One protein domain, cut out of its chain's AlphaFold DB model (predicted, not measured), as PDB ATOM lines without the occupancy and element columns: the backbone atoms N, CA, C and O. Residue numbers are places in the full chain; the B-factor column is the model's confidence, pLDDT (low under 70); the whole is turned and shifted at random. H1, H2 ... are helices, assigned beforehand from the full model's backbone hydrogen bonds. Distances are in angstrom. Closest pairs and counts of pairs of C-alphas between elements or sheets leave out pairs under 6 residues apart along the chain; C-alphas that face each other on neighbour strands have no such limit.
ATOM      1  N   ALA A  44      -8.383  52.845   4.404       68.69
ATOM      2  CA  ALA A  44      -7.266  53.302   3.576       68.69
ATOM      3  C   ALA A  44      -7.029  54.818   3.698       68.69
ATOM      4  O   ALA A  44      -5.896  55.240   3.915       68.69
ATOM      5  N   GLU A  45      -8.086  55.639   3.661       68.75
ATOM      6  CA  GLU A  45      -7.968  57.090   3.879       68.75
ATOM      7  C   GLU A  45      -7.507  57.434   5.304       68.75
ATOM      8  O   GLU A  45      -6.731  58.369   5.511       68.75
ATOM      9  N   ALA A  46      -7.969  56.686   6.313       71.75
ATOM     10  CA  ALA A  46      -7.524  56.875   7.692       71.75
ATOM     11  C   ALA A  46      -6.048  56.489   7.877       71.75
ATOM     12  O   ALA A  46      -5.337  57.138   8.647       71.75
ATOM     13  N   GLU A  47      -5.584  55.455   7.178       74.38
ATOM     14  CA  GLU A  47      -4.196  55.002   7.202       74.38
ATOM     15  C   GLU A  47      -3.270  55.975   6.459       74.38
ATOM     16  O   GLU A  47      -2.239  56.354   7.006       74.38
ATOM     17  N   GLU A  48      -3.688  56.505   5.304       77.44
ATOM     18  CA  GLU A  48      -2.960  57.557   4.579       77.44
ATOM     19  C   GLU A  48      -2.840  58.848   5.409       77.44
ATOM     20  O   GLU A  48      -1.763  59.439   5.491       77.44
ATOM     21  N   ARG A  49      -3.911  59.262   6.107       74.88
ATOM     22  CA  ARG A  49      -3.859  60.419   7.024       74.88
ATOM     23  C   ARG A  49      -2.942  60.185   8.224       74.88
ATOM     24  O   ARG A  49      -2.271  61.119   8.663       74.88
ATOM     25  N   ARG A  50      -2.916  58.967   8.779       78.94
ATOM     26  CA  ARG A  50      -2.003  58.608   9.878       78.94
ATOM     27  C   ARG A  50      -0.552  58.614   9.421       78.94
ATOM     28  O   ARG A  50       0.291  59.130  10.148       78.94
ATOM     29  N   GLU A  51      -0.275  58.079   8.236       80.75
ATOM     30  CA  GLU A  51       1.074  58.060   7.671       80.75
ATOM     31  C   GLU A  51       1.575  59.473   7.387       80.75
ATOM     32  O   GLU A  51       2.630  59.851   7.885       80.75
ATOM     33  N   ARG A  52       0.762  60.304   6.723       79.31
ATOM     34  CA  ARG A  52       1.086  61.717   6.489       79.31
ATOM     35  C   ARG A  52       1.341  62.474   7.795       79.31
ATOM     36  O   ARG A  52       2.259  63.281   7.875       79.31
ATOM     37  N   GLY A  53       0.544  62.203   8.831       81.12
ATOM     38  CA  GLY A  53       0.755  62.785  10.154       81.12
ATOM     39  C   GLY A  53       2.092  62.386  10.787       81.12
ATOM     40  O   GLY A  53       2.725  63.227  11.418       81.12
ATOM     41  N   ARG A  54       2.536  61.134  10.597       85.06
ATOM     42  CA  ARG A  54       3.858  60.669  11.044       85.06
ATOM     43  C   ARG A  54       4.987  61.323  10.255       85.06
ATOM     44  O   ARG A  54       5.903  61.845  10.877       85.06
ATOM     45  N   GLU A  55       4.886  61.359   8.927       84.19
ATOM     46  CA  GLU A  55       5.882  61.998   8.051       84.19
ATOM     47  C   GLU A  55       6.085  63.474   8.420       84.19
ATOM     48  O   GLU A  55       7.214  63.935   8.571       84.19
ATOM     49  N   LEU A  56       4.987  64.207   8.623       84.31
ATOM     50  CA  LEU A  56       5.038  65.621   8.982       84.31
ATOM     51  C   LEU A  56       5.665  65.836  10.366       84.31
ATOM     52  O   LEU A  56       6.491  66.729  10.538       84.31
ATOM     53  N   PHE A  57       5.324  64.990  11.340       83.56
ATOM     54  CA  PHE A  57       5.932  65.028  12.669       83.56
ATOM     55  C   PHE A  57       7.441  64.740  12.619       83.56
ATOM     56  O   PHE A  57       8.225  65.470  13.218       83.56
ATOM     57  N   GLU A  58       7.876  63.733  11.861       86.69
ATOM     58  CA  GLU A  58       9.303  63.448  11.655       86.69
ATOM     59  C   GLU A  58      10.031  64.629  10.997       86.69
ATOM     60  O   GLU A  58      11.138  64.981  11.417       86.69
ATOM     61  N   PHE A  59       9.389  65.297  10.032       87.56
ATOM     62  CA  PHE A  59       9.931  66.492   9.389       87.56
ATOM     63  C   PHE A  59      10.130  67.633  10.396       87.56
ATOM     64  O   PHE A  59      11.212  68.219  10.448       87.56
ATOM     65  N   PHE A  60       9.131  67.917  11.245       87.44
ATOM     66  CA  PHE A  60       9.251  68.923  12.307       87.44
ATOM     67  C   PHE A  60      10.440  68.647  13.225       87.44
ATOM     68  O   PHE A  60      11.234  69.547  13.495       87.44
ATOM     69  N   PHE A  61      10.585  67.403  13.685       88.69
ATOM     70  CA  PHE A  61      11.685  67.022  14.566       88.69
ATOM     71  C   PHE A  61      13.050  67.171  13.893       88.69
ATOM     72  O   PHE A  61      13.989  67.643  14.541       88.69
ATOM     73  N   SER A  62      13.168  66.812  12.609       90.75
ATOM     74  CA  SER A  62      14.409  67.022  11.852       90.75
ATOM     75  C   SER A  62      14.740  68.506  11.754       90.75
ATOM     76  O   SER A  62      15.821  68.925  12.166       90.75
ATOM     77  N   TYR A  63      13.773  69.319  11.326       92.00
ATOM     78  CA  TYR A  63      13.962  70.755  11.153       92.00
ATOM     79  C   TYR A  63      14.339  71.455  12.469       92.00
ATOM     80  O   TYR A  63      15.305  72.217  12.524       92.00
ATOM     81  N   LEU A  64      13.635  71.150  13.567       90.62
ATOM     82  CA  LEU A  64      13.930  71.700  14.896       90.62
ATOM     83  C   LEU A  64      15.323  71.312  15.400       90.62
ATOM     84  O   LEU A  64      15.978  72.093  16.095       90.62
ATOM     85  N   LYS A  65      15.797  70.109  15.069       92.06
ATOM     86  CA  LYS A  65      17.152  69.673  15.410       92.06
ATOM     87  C   LYS A  65      18.195  70.448  14.606       92.06
ATOM     88  O   LYS A  65      19.183  70.905  15.180       92.06
ATOM     89  N   GLU A  66      17.971  70.622  13.309       93.12
ATOM     90  CA  GLU A  66      18.897  71.312  12.411       93.12
ATOM     91  C   GLU A  66      19.017  72.802  12.741       93.12
ATOM     92  O   GLU A  66      20.130  73.292  12.938       93.12
ATOM     93  N   ILE A  67      17.897  73.503  12.943       92.00
ATOM     94  CA  ILE A  67      17.926  74.917  13.340       92.00
ATOM     95  C   ILE A  67      18.549  75.118  14.733       92.00
ATOM     96  O   ILE A  67      19.236  76.115  14.956       92.00
ATOM     97  N   ASN A  68      18.409  74.158  15.659       91.12
ATOM     98  CA  ASN A  68      19.091  74.200  16.961       91.12
ATOM     99  C   ASN A  68      20.606  74.010  16.832       91.12
ATOM    100  O   ASN A  68      21.372  74.680  17.526       91.12
ATOM    101  N   ASN A  69      21.049  73.093  15.973       92.38
ATOM    102  CA  ASN A  69      22.473  72.881  15.723       92.38
ATOM    103  C   ASN A  69      23.097  74.120  15.079       92.38
ATOM    104  O   ASN A  69      24.104  74.623  15.576       92.38
ATOM    105  N   TRP A  70      22.441  74.659  14.052       93.56
ATOM    106  CA  TRP A  70      22.862  75.890  13.393       93.56
ATOM    107  C   TRP A  70      22.920  77.065  14.380       93.56
ATOM    108  O   TRP A  70      23.909  77.796  14.429       93.56
ATOM    109  N   LYS A  71      21.915  77.206  15.257       89.44
ATOM    110  CA  LYS A  71      21.906  78.225  16.317       89.44
ATOM    111  C   LYS A  71      23.123  78.111  17.240       89.44
ATOM    112  O   LYS A  71      23.774  79.121  17.489       89.44
ATOM    113  N   LYS A  72      23.436  76.913  17.745       90.88
ATOM    114  CA  LYS A  72      24.585  76.695  18.648       90.88
ATOM    115  C   LYS A  72      25.908  77.091  17.997       90.88
ATOM    116  O   LYS A  72      26.788  77.650  18.650       90.88
ATOM    117  N   GLU A  73      26.045  76.825  16.705       90.88
ATOM    118  CA  GLU A  73      27.224  77.230  15.949       90.88
ATOM    119  C   GLU A  73      27.319  78.752  15.802       90.88
ATOM    120  O   GLU A  73      28.375  79.344  16.033       90.88
ATOM    121  N   ILE A  74      26.203  79.413  15.500       91.44
ATOM    122  CA  ILE A  74      26.146  80.874  15.461       91.44
ATOM    123  C   ILE A  74      26.463  81.480  16.828       91.44
ATOM    124  O   ILE A  74      27.208  82.452  16.898       91.44
ATOM    125  N   GLU A  75      25.946  80.916  17.919       90.62
ATOM    126  CA  GLU A  75      26.258  81.378  19.276       90.62
ATOM    127  C   GLU A  75      27.742  81.218  19.618       90.62
ATOM    128  O   GLU A  75      28.308  82.078  20.288       90.62
ATOM    129  N   THR A  76      28.396  80.183  19.088       91.75
ATOM    130  CA  THR A  76      29.844  79.973  19.244       91.75
ATOM    131  C   THR A  76      30.659  81.051  18.518       91.75
ATOM    132  O   THR A  76      31.664  81.520  19.044       91.75
ATOM    133  N   ASN A  77      30.217  81.478  17.330       89.44
ATOM    134  CA  ASN A  77      30.949  82.430  16.485       89.44
ATOM    135  C   ASN A  77      30.595  83.909  16.746       89.44
ATOM    136  O   ASN A  77      31.432  84.790  16.554       89.44
ATOM    137  N   PHE A  78      29.359  84.194  17.166       85.31
ATOM    138  CA  PHE A  78      28.798  85.549  17.270       85.31
ATOM    139  C   PHE A  78      28.249  85.893  18.663       85.31
ATOM    140  O   PHE A  78      27.816  87.026  18.868       85.31
ATOM    141  N   GLY A  79      28.258  84.957  19.618       87.44
ATOM    142  CA  GLY A  79      27.688  85.146  20.954       87.44
ATOM    143  C   GLY A  79      26.163  84.992  21.006       87.44
ATOM    144  O   GLY A  79      25.495  84.717  19.996       87.44
ATOM    145  N   LEU A  80      25.597  85.162  22.206       84.38
ATOM    146  CA  LEU A  80      24.155  85.044  22.445       84.38
ATOM    147  C   LEU A  80      23.375  86.143  21.701       84.38
ATOM    148  O   LEU A  80      23.908  87.235  21.502       84.38
ATOM    149  N   PRO A  81      22.105  85.909  21.318       75.88
ATOM    150  CA  PRO A  81      21.302  86.876  20.562       75.88
ATOM    151  C   PRO A  81      21.300  88.303  21.132       75.88
ATOM    152  O   PRO A  81      21.473  89.258  20.375       75.88
ATOM    153  N   ASN A  82      21.169  88.444  22.456       72.25
ATOM    154  CA  ASN A  82      21.092  89.741  23.139       72.25
ATOM    155  C   ASN A  82      22.445  90.468  23.246       72.25
ATOM    156  O   ASN A  82      22.464  91.677  23.464       72.25
ATOM    157  N   ASP A  83      23.556  89.753  23.055       75.94
ATOM    158  CA  ASP A  83      24.913  90.304  23.156       75.94
ATOM    159  C   ASP A  83      25.446  90.783  21.795       75.94
ATOM    160  O   ASP A  83      26.481  91.447  21.709       75.94
ATOM    161  N   ARG A  84      24.742  90.453  20.705       73.62
ATOM    162  CA  ARG A  84      25.139  90.806  19.339       73.62
ATOM    163  C   ARG A  84      24.886  92.283  19.072       73.62
ATOM    164  O   ARG A  84      23.766  92.777  19.205       73.62
ATOM    165  N   SER A  85      25.905  92.967  18.556       72.94
ATOM    166  CA  SER A  85      25.725  94.273  17.922       72.94
ATOM    167  C   SER A  85      24.773  94.177  16.723       72.94
ATOM    168  O   SER A  85      24.642  93.126  16.097       72.94
ATOM    169  N   LEU A  86      24.162  95.299  16.332       56.25
ATOM    170  CA  LEU A  86      23.265  95.343  15.169       56.25
ATOM    171  C   LEU A  86      23.923  94.814  13.880       56.25
ATOM    172  O   LEU A  86      23.273  94.142  13.088       56.25
ATOM    173  N   ALA A  87      25.220  95.073  13.680       63.91
ATOM    174  CA  ALA A  87      25.951  94.566  12.519       63.91
ATOM    175  C   ALA A  87      26.115  93.036  12.551       63.91
ATOM    176  O   ALA A  87      26.005  92.386  11.514       63.91
ATOM    177  N   GLN A  88      26.336  92.454  13.733       68.81
ATOM    178  CA  GLN A  88      26.391  91.000  13.905       68.81
ATOM    179  C   GLN A  88      25.008  90.363  13.725       68.81
ATOM    180  O   GLN A  88      24.909  89.296  13.133       68.81
ATOM    181  N   GLN A  89      23.937  91.023  14.172       66.12
ATOM    182  CA  GLN A  89      22.568  90.555  13.930       66.12
ATOM    183  C   GLN A  89      22.241  90.499  12.430       66.12
ATOM    184  O   GLN A  89      21.688  89.501  11.967       66.12
ATOM    185  N   ASP A  90      22.634  91.523  11.662       64.69
ATOM    186  CA  ASP A  90      22.476  91.535  10.201       64.69
ATOM    187  C   ASP A  90      23.278  90.398   9.536       64.69
ATOM    188  O   ASP A  90      22.755  89.687   8.681       64.69
ATOM    189  N   GLN A  91      24.531  90.179   9.952       73.88
ATOM    190  CA  GLN A  91      25.371  89.097   9.419       73.88
ATOM    191  C   GLN A  91      24.787  87.707   9.700       73.88
ATOM    192  O   GLN A  91      24.739  86.867   8.806       73.88
ATOM    193  N   VAL A  92      24.307  87.472  10.923       77.06
ATOM    194  CA  VAL A  92      23.665  86.207  11.310       77.06
ATOM    195  C   VAL A  92      22.408  85.947  10.481       77.06
ATOM    196  O   VAL A  92      22.189  84.820  10.033       77.06
ATOM    197  N   ARG A  93      21.604  86.985  10.230       78.75
ATOM    198  CA  ARG A  93      20.433  86.891   9.354       78.75
ATOM    199  C   ARG A  93      20.823  86.476   7.933       78.75
ATOM    200  O   ARG A  93      20.202  85.572   7.382       78.75
ATOM    201  N   GLU A  94      21.846  87.093   7.348       78.31
ATOM    202  CA  GLU A  94      22.312  86.733   6.001       78.31
ATOM    203  C   GLU A  94      22.823  85.286   5.931       78.31
ATOM    204  O   GLU A  94      22.470  84.556   5.005       78.31
ATOM    205  N   LEU A  95      23.569  84.830   6.943       86.00
ATOM    206  CA  LEU A  95      24.023  83.436   7.030       86.00
ATOM    207  C   LEU A  95      22.847  82.451   7.080       86.00
ATOM    208  O   LEU A  95      22.893  81.407   6.432       86.00
ATOM    209  N   PHE A  96      21.774  82.787   7.803       88.38
ATOM    210  CA  PHE A  96      20.567  81.960   7.828       88.38
ATOM    211  C   PHE A  96      19.916  81.875   6.446       88.38
ATOM    212  O   PHE A  96      19.589  80.785   5.980       88.38
ATOM    213  N   LEU A  97      19.742  83.018   5.775       75.44
ATOM    214  CA  LEU A  97      19.089  83.089   4.466       75.44
ATOM    215  C   LEU A  97      19.870  82.354   3.366       75.44
ATOM    216  O   LEU A  97      19.266  81.896   2.398       75.44
ATOM    217  N   GLN A  98      21.189  82.225   3.520       86.94
ATOM    218  CA  GLN A  98      22.066  81.485   2.607       86.94
ATOM    219  C   GLN A  98      22.168  79.986   2.927       86.94
ATOM    220  O   GLN A  98      22.668  79.220   2.101       86.94
ATOM    221  N   SER A  99      21.703  79.557   4.103       90.56
ATOM    222  CA  SER A  99      21.673  78.145   4.492       90.56
ATOM    223  C   SER A  99      20.580  77.359   3.747       90.56
ATOM    224  O   SER A  99      19.804  77.914   2.962       90.56
ATOM    225  N   ASN A 100      20.494  76.049   3.998       92.50
ATOM    226  CA  ASN A 100      19.419  75.218   3.452       92.50
ATOM    227  C   ASN A 100      18.114  75.288   4.274       92.50
ATOM    228  O   ASN A 100      17.045  74.975   3.746       92.50
ATOM    229  N   LEU A 101      18.175  75.799   5.513       91.81
ATOM    230  CA  LEU A 101      17.042  75.862   6.445       91.81
ATOM    231  C   LEU A 101      15.821  76.608   5.867       91.81
ATOM    232  O   LEU A 101      14.710  76.097   5.987       91.81
ATOM    233  N   PRO A 102      15.946  77.760   5.169       87.06
ATOM    234  CA  PRO A 102      14.787  78.401   4.543       87.06
ATOM    235  C   PRO A 102      14.045  77.510   3.537       87.06
ATOM    236  O   PRO A 102      12.823  77.596   3.434       87.06
ATOM    237  N   LYS A 103      14.763  76.662   2.787       86.69
ATOM    238  CA  LYS A 103      14.166  75.761   1.787       86.69
ATOM    239  C   LYS A 103      13.497  74.554   2.436       86.69
ATOM    240  O   LYS A 103      12.459  74.096   1.963       86.69
ATOM    241  N   GLU A 104      14.083  74.036   3.508       90.19
ATOM    242  CA  GLU A 104      13.480  72.969   4.309       90.19
ATOM    243  C   GLU A 104      12.220  73.456   5.016       90.19
ATOM    244  O   GLU A 104      11.215  72.753   5.009       90.19
ATOM    245  N   LEU A 105      12.234  74.688   5.533       87.38
ATOM    246  CA  LEU A 105      11.055  75.330   6.101       87.38
ATOM    247  C   LEU A 105       9.947  75.506   5.059       87.38
ATOM    248  O   LEU A 105       8.786  75.232   5.345       87.38
ATOM    249  N   ASP A 106      10.303  75.931   3.846       82.94
ATOM    250  CA  ASP A 106       9.353  76.039   2.738       82.94
ATOM    251  C   ASP A 106       8.744  74.673   2.388       82.94
ATOM    252  O   ASP A 106       7.526  74.549   2.268       82.94
ATOM    253  N   SER A 107       9.582  73.632   2.332       87.00
ATOM    254  CA  SER A 107       9.140  72.251   2.099       87.00
ATOM    255  C   SER A 107       8.219  71.758   3.217       87.00
ATOM    256  O   SER A 107       7.207  71.133   2.935       87.00
ATOM    257  N   LEU A 108       8.525  72.064   4.482       86.06
ATOM    258  CA  LEU A 108       7.681  71.728   5.631       86.06
ATOM    259  C   LEU A 108       6.292  72.371   5.513       86.06
ATOM    260  O   LEU A 108       5.287  71.720   5.785       86.06
ATOM    261  N   THR A 109       6.223  73.634   5.087       82.69
ATOM    262  CA  THR A 109       4.941  74.333   4.913       82.69
ATOM    263  C   THR A 109       4.144  73.867   3.694       82.69
ATOM    264  O   THR A 109       2.925  73.991   3.709       82.69
ATOM    265  N   GLU A 110       4.795  73.289   2.680       83.12
ATOM    266  CA  GLU A 110       4.129  72.667   1.524       83.12
ATOM    267  C   GLU A 110       3.290  71.444   1.935       83.12
ATOM    268  O   GLU A 110       2.278  71.152   1.307       83.12
ATOM    269  N   TYR A 111       3.655  70.747   3.019       79.44
ATOM    270  CA  TYR A 111       2.874  69.616   3.545       79.44
ATOM    271  C   TYR A 111       1.562  70.026   4.230       79.44
ATOM    272  O   TYR A 111       0.790  69.145   4.617       79.44
ATOM    273  N   LEU A 112       1.319  71.326   4.414       78.81
ATOM    274  CA  LEU A 112       0.081  71.844   4.983       78.81
ATOM    275  C   LEU A 112      -0.910  72.132   3.854       78.81
ATOM    276  O   LEU A 112      -0.947  73.229   3.302       78.81
ATOM    277  N   ASP A 113      -1.757  71.157   3.543       68.94
ATOM    278  CA  ASP A 113      -2.759  71.281   2.481       68.94
ATOM    279  C   ASP A 113      -3.924  72.198   2.901       68.94
ATOM    280  O   ASP A 113      -4.691  72.676   2.060       68.94
ATOM    281  N   THR A 114      -4.107  72.427   4.210       69.94
ATOM    282  CA  THR A 114      -5.216  73.231   4.747       69.94
ATOM    283  C   THR A 114      -4.820  74.066   5.971       69.94
ATOM    284  O   THR A 114      -3.977  73.645   6.768       69.94
ATOM    285  N   PRO A 115      -5.507  75.198   6.228       65.88
ATOM    286  CA  PRO A 115      -5.353  75.953   7.475       65.88
ATOM    287  C   PRO A 115      -5.621  75.135   8.750       65.88
ATOM    288  O   PRO A 115      -5.075  75.430   9.810       65.88
ATOM    289  N   GLN A 116      -6.451  74.090   8.676       72.62
ATOM    290  CA  GLN A 116      -6.731  73.204   9.810       72.62
ATOM    291  C   GLN A 116      -5.533  72.324  10.179       72.62
ATOM    292  O   GLN A 116      -5.342  72.024  11.358       72.62
ATOM    293  N   GLU A 117      -4.712  71.927   9.205       75.25
ATOM    294  CA  GLU A 117      -3.469  71.204   9.488       75.25
ATOM    295  C   GLU A 117      -2.466  72.111  10.195       75.25
ATOM    296  O   GLU A 117      -1.853  71.683  11.166       75.25
ATOM    297  N   PHE A 118      -2.383  73.384   9.810       74.00
ATOM    298  CA  PHE A 118      -1.572  74.361  10.533       74.00
ATOM    299  C   PHE A 118      -1.990  74.502  12.006       74.00
ATOM    300  O   PHE A 118      -1.142  74.442  12.892       74.00
ATOM    301  N   ILE A 119      -3.298  74.611  12.281       73.62
ATOM    302  CA  ILE A 119      -3.834  74.668  13.656       73.62
ATOM    303  C   ILE A 119      -3.445  73.419  14.456       73.62
ATOM    304  O   ILE A 119      -3.141  73.510  15.641       73.62
ATOM    305  N   LYS A 120      -3.451  72.244  13.818       80.00
ATOM    306  CA  LYS A 120      -3.115  70.976  14.473       80.00
ATOM    307  C   LYS A 120      -1.660  70.923  14.956       80.00
ATOM    308  O   LYS A 120      -1.414  70.296  15.981       80.00
ATOM    309  N   TYR A 121      -0.735  71.553  14.231       81.19
ATOM    310  CA  TYR A 121       0.706  71.568  14.535       81.19
ATOM    311  C   TYR A 121       1.193  72.941  15.004       81.19
ATOM    312  O   TYR A 121       2.327  73.356  14.746       81.19
ATOM    313  N   SER A 122       0.307  73.717  15.623       77.88
ATOM    314  CA  SER A 122       0.620  75.105  15.921       77.88
ATOM    315  C   SER A 122       1.682  75.272  17.002       77.88
ATOM    316  O   SER A 122       2.416  76.254  16.961       77.88
ATOM    317  N   ALA A 123       1.811  74.314  17.924       79.12
ATOM    318  CA  ALA A 123       2.856  74.309  18.945       79.12
ATOM    319  C   ALA A 123       4.252  74.120  18.329       79.12
ATOM    320  O   ALA A 123       5.214  74.770  18.734       79.12
ATOM    321  N   GLU A 124       4.372  73.269  17.312       85.81
ATOM    322  CA  GLU A 124       5.622  73.044  16.594       85.81
ATOM    323  C   GLU A 124       6.023  74.279  15.774       85.81
ATOM    324  O   GLU A 124       7.191  74.675  15.768       85.81
ATOM    325  N   PHE A 125       5.056  74.941  15.130       82.06
ATOM    326  CA  PHE A 125       5.307  76.207  14.437       82.06
ATOM    327  C   PHE A 125       5.630  77.365  15.384       82.06
ATOM    328  O   PHE A 125       6.459  78.206  15.032       82.06
ATOM    329  N   ASP A 126       5.022  77.398  16.574       78.75
ATOM    330  CA  ASP A 126       5.338  78.349  17.646       78.75
ATOM    331  C   ASP A 126       6.822  78.259  18.024       78.75
ATOM    332  O   ASP A 126       7.540  79.263  18.038       78.75
ATOM    333  N   GLU A 127       7.326  77.038  18.199       84.50
ATOM    334  CA  GLU A 127       8.730  76.802  18.524       84.50
ATOM    335  C   GLU A 127       9.672  77.203  17.376       84.50
ATOM    336  O   GLU A 127      10.641  77.935  17.601       84.50
ATOM    337  N   ILE A 128       9.366  76.816  16.129       84.94
ATOM    338  CA  ILE A 128      10.157  77.222  14.950       84.94
ATOM    339  C   ILE A 128      10.267  78.743  14.878       84.94
ATOM    340  O   ILE A 128      11.339  79.314  14.682       84.94
ATOM    341  N   TYR A 129       9.146  79.422  15.032       75.50
ATOM    342  CA  TYR A 129       9.081  80.864  14.949       75.50
ATOM    343  C   TYR A 129       9.828  81.548  16.093       75.50
ATOM    344  O   TYR A 129      10.480  82.572  15.874       75.50
ATOM    345  N   ARG A 130       9.752  81.011  17.315       77.94
ATOM    346  CA  ARG A 130      10.525  81.503  18.459       77.94
ATOM    347  C   ARG A 130      12.019  81.435  18.145       77.94
ATOM    348  O   ARG A 130      12.715  82.440  18.277       77.94
ATOM    349  N   MET A 131      12.482  80.298  17.628       81.88
ATOM    350  CA  MET A 131      13.880  80.086  17.244       81.88
ATOM    351  C   MET A 131      14.335  81.017  16.120       81.88
ATOM    352  O   MET A 131      15.405  81.618  16.195       81.88
ATOM    353  N   LEU A 132      13.497  81.210  15.103       73.75
ATOM    354  CA  LEU A 132      13.773  82.168  14.038       73.75
ATOM    355  C   LEU A 132      13.829  83.620  14.560       73.75
ATOM    356  O   LEU A 132      14.325  84.500  13.858       73.75
ATOM    357  N   GLY A 133      13.298  83.907  15.754       68.56
ATOM    358  CA  GLY A 133      13.216  85.257  16.325       68.56
ATOM    359  C   GLY A 133      14.551  85.712  16.865       68.56
ATOM    360  O   GLY A 133      14.964  86.843  16.646       68.56
ATOM    361  N   GLU A 134      15.277  84.770  17.447       72.62
ATOM    362  CA  GLU A 134      16.625  84.946  17.980       72.62
ATOM    363  C   GLU A 134      17.669  85.279  16.896       72.62
ATOM    364  O   GLU A 134      18.794  85.684  17.199       72.62
ATOM    365  N   ILE A 135      17.298  85.119  15.623       71.31
ATOM    366  CA  ILE A 135      18.111  85.441  14.443       71.31
ATOM    367  C   ILE A 135      17.407  86.400  13.476       71.31
ATOM    368  O   ILE A 135      17.850  86.571  12.344       71.31
ATOM    369  N   ASN A 136      16.311  87.033  13.908       62.25
ATOM    370  CA  ASN A 136      15.545  87.991  13.114       62.25
ATOM    371  C   ASN A 136      15.036  87.437  11.759       62.25
ATOM    372  O   ASN A 136      14.967  88.194  10.796       62.25
ATOM    373  N   CYS A 137      14.651  86.156  11.649       63.47
ATOM    374  CA  CYS A 137      14.285  85.477  10.384       63.47
ATOM    375  C   CYS A 137      12.894  84.823  10.332       63.47
ATOM    376  O   CYS A 137      12.555  84.160   9.358       63.47
ATOM    377  N   GLN A 138      12.045  85.000  11.330       64.12
ATOM    378  CA  GLN A 138      10.712  84.373  11.412       64.12
ATOM    379  C   GLN A 138       9.756  84.738  10.240       64.12
ATOM    380  O   GLN A 138       8.687  84.161  10.099       64.12
ATOM    381  N   GLY A 139      10.156  85.636   9.334       54.44
ATOM    382  CA  GLY A 139       9.346  86.125   8.211       54.44
ATOM    383  C   GLY A 139       9.470  85.217   7.033       54.44
ATOM    384  O   GLY A 139       8.610  85.214   6.164       54.44
ATOM    385  N   VAL A 140      10.519  84.402   7.065       67.44
ATOM    386  CA  VAL A 140      10.670  83.235   6.226       67.44
ATOM    387  C   VAL A 140       9.517  82.266   6.490       67.44
ATOM    388  O   VAL A 140       8.900  81.833   5.525       67.44
ATOM    389  N   LEU A 141       9.128  82.022   7.752       72.88
ATOM    390  CA  LEU A 141       7.962  81.182   8.067       72.88
ATOM    391  C   LEU A 141       6.660  81.806   7.543       72.88
ATOM    392  O   LEU A 141       5.885  81.132   6.871       72.88
ATOM    393  N   TYR A 142       6.441  83.101   7.789       61.12
ATOM    394  CA  TYR A 142       5.245  83.791   7.290       61.12
ATOM    395  C   TYR A 142       5.150  83.769   5.757       61.12
ATOM    396  O   TYR A 142       4.092  83.496   5.187       61.12
ATOM    397  N   ALA A 143       6.263  84.038   5.072       61.66
ATOM    398  CA  ALA A 143       6.332  84.012   3.618       61.66
ATOM    399  C   ALA A 143       6.083  82.606   3.056       61.66
ATOM    400  O   ALA A 143       5.385  82.482   2.049       61.66
ATOM    401  N   ALA A 144       6.617  81.571   3.707       69.00
ATOM    402  CA  ALA A 144       6.428  80.178   3.324       69.00
ATOM    403  C   ALA A 144       4.956  79.745   3.476       69.00
ATOM    404  O   ALA A 144       4.329  79.334   2.502       69.00
ATOM    405  N   LEU A 145       4.339  79.986   4.638       68.44
ATOM    406  CA  LEU A 145       2.920  79.676   4.880       68.44
ATOM    407  C   LEU A 145       1.972  80.384   3.902       68.44
ATOM    408  O   LEU A 145       0.992  79.799   3.441       68.44
ATOM    409  N   ARG A 146       2.269  81.645   3.559       61.88
ATOM    410  CA  ARG A 146       1.485  82.406   2.579       61.88
ATOM    411  C   ARG A 146       1.636  81.847   1.163       61.88
ATOM    412  O   ARG A 146       0.662  81.841   0.418       61.88
ATOM    413  N   ARG A 147       2.837  81.404   0.779       67.38
ATOM    414  CA  ARG A 147       3.117  80.856  -0.559       67.38
ATOM    415  C   ARG A 147       2.300  79.596  -0.838       67.38
ATOM    416  O   ARG A 147       1.802  79.444  -1.948       67.38
ATOM    417  N   HIS A 148       2.126  78.746   0.169       70.19
ATOM    418  CA  HIS A 148       1.430  77.462   0.032       70.19
ATOM    419  C   HIS A 148      -0.069  77.528   0.330       70.19
ATOM    420  O   HIS A 148      -0.718  76.496   0.415       70.19
ATOM    421  N   ASN A 149      -0.651  78.724   0.498       62.34
ATOM    422  CA  ASN A 149      -2.063  78.913   0.876       62.34
ATOM    423  C   ASN A 149      -2.502  78.138   2.136       62.34
ATOM    424  O   ASN A 149      -3.694  78.083   2.444       62.34
ATOM    425  N   ALA A 150      -1.549  77.630   2.923       57.88
ATOM    426  CA  ALA A 150      -1.770  77.056   4.248       57.88
ATOM    427  C   ALA A 150      -2.340  78.098   5.231       57.88
ATOM    428  O   ALA A 150      -2.758  77.779   6.342       57.88
ATOM    429  N   TYR A 151      -2.378  79.362   4.803       57.53
ATOM    430  CA  TYR A 151      -2.873  80.507   5.533       57.53
ATOM    431  C   TYR A 151      -3.565  81.505   4.587       57.53
ATOM    432  O   TYR A 151      -2.973  81.983   3.621       57.53
ATOM    433  N   VAL A 152      -4.831  81.832   4.886       44.50
ATOM    434  CA  VAL A 152      -5.680  82.720   4.061       44.50
ATOM    435  C   VAL A 152      -6.088  84.007   4.808       44.50
ATOM    436  O   VAL A 152      -6.413  85.000   4.161       44.50
ATOM    437  N   ARG A 153      -6.065  84.037   6.157       45.09
ATOM    438  CA  ARG A 153      -6.499  85.189   6.988       45.09
ATOM    439  C   ARG A 153      -5.683  85.333   8.282       45.09
ATOM    440  O   ARG A 153      -5.547  84.352   9.007       45.09
ATOM    441  N   ARG A 154      -5.222  86.558   8.593       46.16
ATOM    442  CA  ARG A 154      -4.368  86.940   9.751       46.16
ATOM    443  C   ARG A 154      -4.873  86.500  11.102       46.16
ATOM    444  O   ARG A 154      -4.099  85.931  11.870       46.16
ATOM    445  N   ASP A 155      -6.162  86.652  11.324       45.59
ATOM    446  CA  ASP A 155      -6.788  86.287  12.587       45.59
ATOM    447  C   ASP A 155      -6.588  84.793  12.876       45.59
ATOM    448  O   ASP A 155      -6.220  84.414  13.980       45.59
ATOM    449  N   SER A 156      -6.648  83.941  11.845       49.06
ATOM    450  CA  SER A 156      -6.431  82.499  11.986       49.06
ATOM    451  C   SER A 156      -4.976  82.110  12.266       49.06
ATOM    452  O   SER A 156      -4.760  81.071  12.869       49.06
ATOM    453  N   PHE A 157      -3.973  82.904  11.872       47.41
ATOM    454  CA  PHE A 157      -2.568  82.642  12.234       47.41
ATOM    455  C   PHE A 157      -2.262  83.097  13.654       47.41
ATOM    456  O   PHE A 157      -1.633  82.353  14.398       47.41
ATOM    457  N   LEU A 158      -2.759  84.273  14.042       49.53
ATOM    458  CA  LEU A 158      -2.613  84.828  15.390       49.53
ATOM    459  C   LEU A 158      -3.422  84.070  16.456       49.53
ATOM    460  O   LEU A 158      -3.085  84.153  17.638       49.53
ATOM    461  N   ASP A 159      -4.486  83.372  16.050       50.50
ATOM    462  CA  ASP A 159      -5.273  82.492  16.919       50.50
ATOM    463  C   ASP A 159      -4.752  81.050  16.923       50.50
ATOM    464  O   ASP A 159      -4.808  80.387  17.956       50.50
ATOM    465  N   ALA A 160      -4.236  80.551  15.791       45.31
ATOM    466  CA  ALA A 160      -3.664  79.208  15.720       45.31
ATOM    467  C   ALA A 160      -2.330  79.128  16.453       45.31
ATOM    468  O   ALA A 160      -2.080  78.159  17.161       45.31
ATOM    469  N   THR A 161      -1.479  80.135  16.287       45.84
ATOM    470  CA  THR A 161      -0.162  80.178  16.905       45.84
ATOM    471  C   THR A 161      -0.168  81.101  18.109       45.84
ATOM    472  O   THR A 161      -0.716  82.198  18.051       45.84
TER     473      THR A 161
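AT A GLANCE: This is residues 44 to 161 of the 389 residues of an uncharacterized protein of Candidatus Magasanikbacteria bacterium RIFCSPHIGHO2_02_FULL_45_10 (UniProt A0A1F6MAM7). What is the main picture? One long helix, H1, makes the longest axis, and the shorter helices gather along one side of it: H3 and H5 pack on its middle stretch, and H6 packs on H3. H2 lies by the last residues of H1, H4 and H7 lie near each other towards the other end of the cluster, and residues 44 to 51 of H1 stick out. What is its make-up? The printed part has 118 residues with seven named helices, H1 to H7 in chain order, and no named strand: all helix. It is compact, with a radius of gyration of the C-alphas of 15.4 A, and spans 52 by 28 by 21 A.

IN THESE COORDINATES: Where does H1 run? H1, residues 44 to 78, goes 50.3 A from C-alpha 44 at (-7.266, 53.302, 3.576) to C-alpha 78 at (28.798, 85.549, 17.270). What follows? H2 is residues 86 to 98, 18.7 A; H3 101 to 110, 14.2 A; H4 115 to 120; H5 122 to 133, 16.2 A; H6 139 to 147; H7 154 to 160, ending at C-alpha 160 (-3.664, 79.208, 15.720).

HOW THE PARTS SIT: What touches H1, the hub? With residues 74 to 78 it only just touches H2, 3 pairs of C-alphas within 8 A, closest Phe 78 and Gln 88 at 6.8 A, a helical hairpin at a steep tilt of 39 degrees. With residues 56 to 67 it touches H3, closest C-alphas Phe 59 and Leu 108, 6.8 A, at a shallow tilt of 19 degrees, opposite ways. With residues 60 to 68 it touches H5, closest C-alphas Leu 64 and Ile 128, 6.7 A, at a shallow tilt of 20 degrees, the same way. What lies beyond? H3 touches H6, closest C-alphas Asp 106 and Ala 144, 5.1 A. H4 and H7 are close but not clearly touching, closest C-alphas Ile 119 and Ala 160, 5.0 A. How are the backbones? In H1 to H7 every O i to N i+4 pair is within hydrogen-bond range.

THE WHOLE: Is it unbroken? The printed part has no cut, and no link is long. Where is confidence low? Residues 149 to 161 are among those under pLDDT 70, and H7 has a mean of 48.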